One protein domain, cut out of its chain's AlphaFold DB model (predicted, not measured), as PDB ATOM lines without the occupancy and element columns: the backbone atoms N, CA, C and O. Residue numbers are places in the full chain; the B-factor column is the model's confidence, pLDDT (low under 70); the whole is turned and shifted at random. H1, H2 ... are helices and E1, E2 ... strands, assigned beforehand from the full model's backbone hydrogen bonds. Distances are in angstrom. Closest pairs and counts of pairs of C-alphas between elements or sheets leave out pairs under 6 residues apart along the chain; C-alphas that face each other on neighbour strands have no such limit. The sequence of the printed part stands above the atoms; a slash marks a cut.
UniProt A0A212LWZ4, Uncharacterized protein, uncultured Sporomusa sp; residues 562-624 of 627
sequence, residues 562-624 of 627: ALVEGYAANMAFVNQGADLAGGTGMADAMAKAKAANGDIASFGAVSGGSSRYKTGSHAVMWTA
ATOM      1  N   ALA A 562     226.285 173.603 133.378       76.75
ATOM      2  CA  ALA A 562     225.608 174.149 132.203       76.75
ATOM      3  C   ALA A 562     224.078 174.210 132.374       76.75
ATOM      4  O   ALA A 562     223.438 175.133 131.870       76.75
ATOM      5  N   LEU A 563     223.488 173.267 133.128       74.81
ATOM      6  CA  LEU A 563     222.049 173.257 133.407       74.81
ATOM      7  C   LEU A 563     221.636 174.525 134.162       74.81
ATOM      8  O   LEU A 563     220.679 175.187 133.778       74.81
ATOM      9  N   VAL A 564     222.379 174.892 135.207       74.38
ATOM     10  CA  VAL A 564     222.072 176.054 136.057       74.38
ATOM     11  C   VAL A 564     222.438 177.368 135.362       74.38
ATOM     12  O   VAL A 564     221.748 178.373 135.520       74.38
ATOM     13  N   GLU A 565     223.496 177.359 134.548       76.75
ATOM     14  CA  GLU A 565     223.933 178.518 133.765       76.75
ATOM     15  C   GLU A 565     222.889 178.960 132.737       76.75
ATOM     16  O   GLU A 565     222.608 180.154 132.653       76.75
ATOM     17  N   GLY A 566     222.268 178.026 132.008       75.31
ATOM     18  CA  GLY A 566     221.203 178.348 131.053       75.31
ATOM     19  C   GLY A 566     219.984 178.992 131.721       75.31
ATOM     20  O   GLY A 566     219.479 180.012 131.249       75.31
ATOM     21  N   TYR A 567     219.546 178.456 132.867       73.94
ATOM     22  CA  TYR A 567     218.451 179.055 133.640       73.94
ATOM     23  C   TYR A 567     218.804 180.452 134.150       73.94
ATOM     24  O   TYR A 567     218.000 181.377 134.020       73.94
ATOM     25  N   ALA A 568     220.009 180.631 134.688       75.44
ATOM     26  CA  ALA A 568     220.451 181.925 135.186       75.44
ATOM     27  C   ALA A 568     220.617 182.962 134.061       75.44
ATOM     28  O   ALA A 568     220.235 184.117 134.246       75.44
ATOM     29  N   ALA A 569     221.120 182.562 132.889       74.38
ATOM     30  CA  ALA A 569     221.217 183.424 131.713       74.38
ATOM     31  C   ALA A 569     219.831 183.862 131.204       74.38
ATOM     32  O   ALA A 569     219.634 185.037 130.901       74.38
ATOM     33  N   ASN A 570     218.844 182.959 131.185       78.94
ATOM     34  CA  ASN A 570     217.467 183.304 130.819       78.94
ATOM     35  C   ASN A 570     216.810 184.241 131.836       78.94
ATOM     36  O   ASN A 570     216.180 185.223 131.448       78.94
ATOM     37  N   MET A 571     216.975 183.987 133.136       81.12
ATOM     38  CA  MET A 571     216.480 184.902 134.169       81.12
ATOM     39  C   MET A 571     217.123 186.287 134.060       81.12
ATOM     40  O   MET A 571     216.441 187.300 134.190       81.12
ATOM     41  N   ALA A 572     218.424 186.337 133.786       78.31
ATOM     42  CA  ALA A 572     219.138 187.576 133.522       78.31
ATOM     43  C   ALA A 572     218.583 188.325 132.299       78.31
ATOM     44  O   ALA A 572     218.349 189.528 132.390       78.31
ATOM     45  N   PHE A 573     218.335 187.623 131.189       80.56
ATOM     46  CA  PHE A 573     217.730 188.194 129.982       80.56
ATOM     47  C   PHE A 573     216.343 188.786 130.267       80.56
ATOM     48  O   PHE A 573     216.061 189.921 129.887       80.56
ATOM     49  N   VAL A 574     215.491 188.049 130.986       84.19
ATOM     50  CA  VAL A 574     214.147 188.512 131.360       84.19
ATOM     51  C   VAL A 574     214.216 189.730 132.275       84.19
ATOM     52  O   VAL A 574     213.499 190.695 132.034       84.19
ATOM     53  N   ASN A 575     215.096 189.728 133.280       81.69
ATOM     54  CA  ASN A 575     215.259 190.875 134.174       81.69
ATOM     55  C   ASN A 575     215.754 192.117 133.422       81.69
ATOM     56  O   ASN A 575     215.202 193.189 133.619       81.69
ATOM     57  N   GLN A 576     216.714 191.982 132.500       81.56
ATOM     58  CA  GLN A 576     217.132 193.109 131.655       81.56
ATOM     59  C   GLN A 576     216.001 193.616 130.755       81.56
ATOM     60  O   GLN A 576     215.847 194.823 130.590       81.56
ATOM     61  N   GLY A 577     215.197 192.715 130.182       81.19
ATOM     62  CA  GLY A 577     214.015 193.093 129.409       81.19
ATOM     63  C   GLY A 577     212.975 193.825 130.261       81.19
ATOM     64  O   GLY A 577     212.406 194.821 129.818       81.19
ATOM     65  N   ALA A 578     212.764 193.373 131.498       83.38
ATOM     66  CA  ALA A 578     211.871 194.013 132.456       83.38
ATOM     67  C   ALA A 578     212.390 195.389 132.900       83.38
ATOM     68  O   ALA A 578     211.611 196.337 132.926       83.38
ATOM     69  N   ASP A 579     213.689 195.530 133.173       82.62
ATOM     70  CA  ASP A 579     214.321 196.809 133.518       82.62
ATOM     71  C   ASP A 579     214.271 197.796 132.342       82.62
ATOM     72  O   ASP A 579     213.981 198.978 132.529       82.62
ATOM     73  N   LEU A 580     214.489 197.318 131.111       85.00
ATOM     74  CA  LEU A 580     214.336 198.116 129.895       85.00
ATOM     75  C   LEU A 580     212.890 198.599 129.727       85.00
ATOM     76  O   LEU A 580     212.664 199.780 129.470       85.00
ATOM     77  N   ALA A 581     211.911 197.711 129.900       81.25
ATOM     78  CA  ALA A 581     210.498 198.057 129.785       81.25
ATOM     79  C   ALA A 581     210.037 199.006 130.906       81.25
ATOM     80  O   ALA A 581     209.382 200.009 130.628       81.25
ATOM     81  N   GLY A 582     210.391 198.717 132.161       81.19
ATOM     82  CA  GLY A 582     209.993 199.481 133.346       81.19
ATOM     83  C   GLY A 582     210.734 200.809 133.521       81.19
ATOM     84  O   GLY A 582     210.180 201.745 134.091       81.19
ATOM     85  N   GLY A 583     211.968 200.900 133.023       82.06
ATOM     86  CA  GLY A 583     212.807 202.092 133.071       82.06
ATOM     87  C   GLY A 583     212.634 202.977 131.840       82.06
ATOM     88  O   GLY A 583     211.689 203.761 131.744       82.06
ATOM     89  N   THR A 584     213.572 202.880 130.895       79.12
ATOM     90  CA  THR A 584     213.621 203.746 129.704       79.12
ATOM     91  C   THR A 584     212.419 203.569 128.780       79.12
ATOM     92  O   THR A 584     211.966 204.556 128.211       79.12
ATOM     93  N   GLY A 585     211.852 202.363 128.678       82.00
ATOM     94  CA  GLY A 585     210.623 202.081 127.928       82.00
ATOM     95  C   GLY A 585     209.423 202.876 128.431       82.00
ATOM     96  O   GLY A 585     208.835 203.647 127.678       82.00
ATOM     97  N   MET A 586     209.087 202.739 129.713       83.00
ATOM     98  CA  MET A 586     208.002 203.497 130.345       83.00
ATOM     99  C   MET A 586     208.288 205.000 130.397       83.00
ATOM    100  O   MET A 586     207.368 205.797 130.230       83.00
ATOM    101  N   ALA A 587     209.544 205.409 130.602       83.12
ATOM    102  CA  ALA A 587     209.920 206.820 130.589       83.12
ATOM    103  C   ALA A 587     209.716 207.463 129.205       83.12
ATOM    104  O   ALA A 587     209.113 208.536 129.130       83.12
ATOM    105  N   ASP A 588     210.156 206.812 128.121       83.50
ATOM    106  CA  ASP A 588     209.934 207.291 126.749       83.50
ATOM    107  C   ASP A 588     208.443 207.258 126.391       83.50
ATOM    108  O   ASP A 588     207.905 208.255 125.913       83.50
ATOM    109  N   ALA A 589     207.735 206.177 126.738       83.69
ATOM    110  CA  ALA A 589     206.288 206.086 126.556       83.69
ATOM    111  C   ALA A 589     205.546 207.241 127.254       83.69
ATOM    112  O   ALA A 589     204.709 207.899 126.638       83.69
ATOM    113  N   MET A 590     205.885 207.553 128.512       81.31
ATOM    114  CA  MET A 590     205.302 208.684 129.243       81.31
ATOM    115  C   MET A 590     205.671 210.038 128.628       81.31
ATOM    116  O   MET A 590     204.825 210.932 128.570       81.31
ATOM    117  N   ALA A 591     206.916 210.214 128.180       82.94
ATOM    118  CA  ALA A 591     207.362 211.453 127.546       82.94
ATOM    119  C   ALA A 591     206.628 211.700 126.218       82.94
ATOM    120  O   ALA A 591     206.120 212.800 125.991       82.94
ATOM    121  N   LYS A 592     206.509 210.671 125.372       82.31
ATOM    122  CA  LYS A 592     205.785 210.727 124.095       82.31
ATOM    123  C   LYS A 592     204.285 210.917 124.294       82.31
ATOM    124  O   LYS A 592     203.703 211.760 123.619       82.31
ATOM    125  N   ALA A 593     203.679 210.229 125.261       81.31
ATOM    126  CA  ALA A 593     202.267 210.408 125.597       81.31
ATOM    127  C   ALA A 593     201.958 211.835 126.088       81.31
ATOM    128  O   ALA A 593     200.966 212.427 125.667       81.31
ATOM    129  N   LYS A 594     202.826 212.428 126.924       80.69
ATOM    130  CA  LYS A 594     202.696 213.838 127.337       80.69
ATOM    131  C   LYS A 594     202.830 214.802 126.159       80.69
ATOM    132  O   LYS A 594     202.070 215.760 126.084       80.69
ATOM    133  N   ALA A 595     203.773 214.555 125.250       79.38
ATOM    134  CA  ALA A 595     203.970 215.388 124.065       79.38
ATOM    135  C   ALA A 595     202.799 215.298 123.067       79.38
ATOM    136  O   ALA A 595     202.510 216.276 122.384       79.38
ATOM    137  N   ALA A 596     202.117 214.152 123.002       80.31
ATOM    138  CA  ALA A 596     200.981 213.919 122.111       80.31
ATOM    139  C   ALA A 596     199.629 214.415 122.661       80.31
ATOM    140  O   ALA A 596     198.636 214.381 121.947       80.31
ATOM    141  N   ASN A 597     199.573 214.882 123.917       76.88
ATOM    142  CA  ASN A 597     198.408 215.541 124.525       76.88
ATOM    143  C   ASN A 597     197.062 214.786 124.384       76.88
ATOM    144  O   ASN A 597     196.007 215.410 124.284       76.88
ATOM    145  N   GLY A 598     197.095 213.448 124.392       69.00
ATOM    146  CA  GLY A 598     195.915 212.579 124.272       69.00
ATOM    147  C   GLY A 598     195.809 211.794 122.958       69.00
ATOM    148  O   GLY A 598     195.028 210.845 122.909       69.00
ATOM    149  N   ASP A 599     196.614 212.122 121.941       72.94
ATOM    150  CA  ASP A 599     196.679 211.381 120.674       72.94
ATOM    151  C   ASP A 599     197.637 210.171 120.732       72.94
ATOM    152  O   ASP A 599     198.516 210.068 121.592       72.94
ATOM    153  N   ILE A 600     197.467 209.225 119.798       77.69
ATOM    154  CA  ILE A 600     198.294 208.008 119.697       77.69
ATOM    155  C   ILE A 600     199.737 208.380 119.324       77.69
ATOM    156  O   ILE A 600     199.977 208.992 118.285       77.69
ATOM    157  N   ALA A 601     200.705 207.929 120.127       78.00
ATOM    158  CA  ALA A 601     202.131 208.097 119.861       78.00
ATOM    159  C   ALA A 601     202.877 206.759 119.912       78.00
ATOM    160  O   ALA A 601     202.655 205.934 120.800       78.00
ATOM    161  N   SER A 602     203.791 206.562 118.965       80.62
ATOM    162  CA  SER A 602     204.733 205.447 118.965       80.62
ATOM    163  C   SER A 602     205.929 205.751 119.870       80.62
ATOM    164  O   SER A 602     206.439 206.871 119.912       80.62
ATOM    165  N   PHE A 603     206.381 204.729 120.592       79.88
ATOM    166  CA  PHE A 603     207.552 204.782 121.460       79.88
ATOM    167  C   PHE A 603     208.423 203.547 121.224       79.88
ATOM    168  O   PHE A 603     207.957 202.536 120.691       79.88
ATOM    169  N   GLY A 604     209.687 203.630 121.623       77.81
ATOM    170  CA  GLY A 604     210.624 202.523 121.505       77.81
ATOM    171  C   GLY A 604     211.824 202.741 122.408       77.81
ATOM    172  O   GLY A 604     212.374 203.836 122.460       77.81
ATOM    173  N   ALA A 605     212.245 201.692 123.110       74.50
ATOM    174  CA  ALA A 605     213.417 201.748 123.969       74.50
ATOM    175  C   ALA A 605     214.446 200.707 123.548       74.50
ATOM    176  O   ALA A 605     214.130 199.538 123.333       74.50
ATOM    177  N   VAL A 606     215.694 201.158 123.462       72.62
ATOM    178  CA  VAL A 606     216.871 200.329 123.215       72.62
ATOM    179  C   VAL A 606     217.860 200.597 124.342       72.62
ATOM    180  O   VAL A 606     218.062 201.745 124.739       72.62
ATOM    181  N   SER A 607     218.463 199.539 124.874       69.75
ATOM    182  CA  SER A 607     219.516 199.617 125.887       69.75
ATOM    183  C   SER A 607     220.702 198.761 125.454       69.75
ATOM    184  O   SER A 607     220.530 197.601 125.076       69.75
ATOM    185  N   GLY A 608     221.897 199.354 125.484       65.06
ATOM    186  CA  GLY A 608     223.166 198.711 125.148       65.06
ATOM    187  C   GLY A 608     224.061 198.620 126.381       65.06
ATOM    188  O   GLY A 608     224.264 199.619 127.073       65.06
ATOM    189  N   GLY A 609     224.599 197.437 126.664       67.38
ATOM    190  CA  GLY A 609     225.460 197.219 127.821       67.38
ATOM    191  C   GLY A 609     225.993 195.794 127.921       67.38
ATOM    192  O   GLY A 609     225.524 194.872 127.254       67.38
ATOM    193  N   SER A 610     227.001 195.607 128.774       63.19
ATOM    194  CA  SER A 610     227.494 194.278 129.138       63.19
ATOM    195  C   SER A 610     227.094 193.952 130.568       63.19
ATOM    196  O   SER A 610     227.479 194.670 131.494       63.19
ATOM    197  N   SER A 611     226.398 192.838 130.764       66.50
ATOM    198  CA  SER A 611     226.086 192.328 132.098       66.50
ATOM    199  C   SER A 611     226.780 190.992 132.320       66.50
ATOM    200  O   SER A 611     226.741 190.094 131.475       66.50
ATOM    201  N   ARG A 612     227.453 190.876 133.468       67.00
ATOM    202  CA  ARG A 612     228.181 189.677 133.885       67.00
ATOM    203  C   ARG A 612     227.500 189.092 135.112       67.00
ATOM    204  O   ARG A 612     227.557 189.685 136.188       67.00
ATOM    205  N   TYR A 613     226.905 187.917 134.956       68.38
ATOM    206  CA  TYR A 613     226.224 187.219 136.044       68.38
ATOM    207  C   TYR A 613     227.126 186.127 136.614       68.38
ATOM    208  O   TYR A 613     227.725 185.349 135.868       68.38
ATOM    209  N   LYS A 614     227.243 186.090 137.946       62.47
ATOM    210  CA  LYS A 614     228.001 185.061 138.666       62.47
ATOM    211  C   LYS A 614     227.087 183.868 138.928       62.47
ATOM    212  O   LYS A 614     226.283 183.898 139.851       62.47
ATOM    213  N   THR A 615     227.233 182.822 138.125       59.62
ATOM    214  CA  THR A 615     226.432 181.584 138.192       59.62
ATOM    215  C   THR A 615     227.250 180.396 138.713       59.62
ATOM    216  O   THR A 615     226.851 179.244 138.597       59.62
ATOM    217  N   GLY A 616     228.444 180.674 139.250       55.84
ATOM    218  CA  GLY A 616     229.515 179.701 139.486       55.84
ATOM    219  C   GLY A 616     230.578 179.719 138.378       55.84
ATOM    220  O   GLY A 616     231.718 179.340 138.630       55.84
ATOM    221  N   SER A 617     230.239 180.185 137.170       53.78
ATOM    222  CA  SER A 617     231.127 180.663 136.085       53.78
ATOM    223  C   SER A 617     230.596 182.026 135.600       53.78
ATOM    224  O   SER A 617     229.715 182.602 136.244       53.78
ATOM    225  N   HIS A 618     231.142 182.581 134.512       59.09
ATOM    226  CA  HIS A 618     230.671 183.846 133.943       59.09
ATOM    227  C   HIS A 618     229.728 183.606 132.757       59.09
ATOM    228  O   HIS A 618     230.180 183.169 131.703       59.09
ATOM    229  N   ALA A 619     228.452 183.968 132.904       58.41
ATOM    230  CA  ALA A 619     227.580 184.231 131.761       58.41
ATOM    231  C   ALA A 619     227.740 185.708 131.370       58.41
ATOM    232  O   ALA A 619     227.506 186.600 132.195       58.41
ATOM    233  N   VAL A 620     228.196 185.961 130.141       56.69
ATOM    234  CA  VAL A 620     228.380 187.313 129.595       56.69
ATOM    235  C   VAL A 620     227.327 187.534 128.524       56.69
ATOM    236  O   VAL A 620     227.314 186.836 127.516       56.69
ATOM    237  N   MET A 621     226.453 188.509 128.750       62.25
ATOM    238  CA  MET A 621     225.479 188.948 127.757       62.25
ATOM    239  C   MET A 621     225.947 190.278 127.172       62.25
ATOM    240  O   MET A 621     226.292 191.199 127.919       62.25
ATOM    241  N   TRP A 622     226.000 190.348 125.842       49.81
ATOM    242  CA  TRP A 622     226.406 191.535 125.098       49.81
ATOM    243  C   TRP A 622     225.213 192.024 124.282       49.81
ATOM    244  O   TRP A 622     224.748 191.315 123.391       49.81
ATOM    245  N   THR A 623     224.698 193.209 124.599       55.62
ATOM    246  CA  THR A 623     223.741 193.900 123.733       55.62
ATOM    247  C   THR A 623     224.489 194.995 122.984       55.62
ATOM    248  O   THR A 623     225.151 195.840 123.591       55.62
ATOM    249  N   ALA A 624     224.454 194.937 121.651       46.12
ATOM    250  CA  ALA A 624     225.117 195.933 120.818       46.12
ATOM    251  C   ALA A 624     224.507 197.323 121.090       46.12
ATOM    252  O   ALA A 624     223.281 197.432 121.189       46.12
TER     253      ALA A 624
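AT A GLANCE: This is residues 562 to 624 of the 627 residues of an uncharacterized protein of uncultured Sporomusa sp (UniProt A0A212LWZ4). One long helix, H1, makes a rod; residues 596 to 608 fold back along it to a small hairpin, E1 and E2, which packs on residues 565 to 576. Residues 594 to 599 stick out. The 63 printed residues run H1, E1, E2, a mixed class with one antiparallel sheet, order E1 - E2; the whole is only just loose, close to extended, radius of gyration of the C-alphas 15.8 A, spanning 50 by 18 by 13 A.

IN THESE COORDINATES: Find C-alpha 562 at (225.608, 174.149, 132.203); from there H1, residues 562 to 595, runs 47.3 A, with a kink of 25 degrees near residue 587. E1 is residues 609 to 614, 16.5 A; E2, residues 618 to 623, 15.9 A, ends at (223.741, 193.900, 123.733).

HOW THE PARTS SIT: In H1, 26 of 30 O i to N i+4 pairs are within hydrogen-bond range. H1's closest C-alphas to E1 are Ala 572 and Tyr 613, 7.5 A; to E2, Ala 569 and Ala 619, 6.4 A. In the antiparallel hairpin, 164 degrees, find N 613 and O 619 within hydrogen-bond range, 3.1 A.

THE WHOLE: The farthest C-alphas, Ala 562 and Asn 597, are 50.1 A apart. The printed part has no cut; H1 to E1 is a long link. Residues 598 and 607 to 624 have pLDDT under 70.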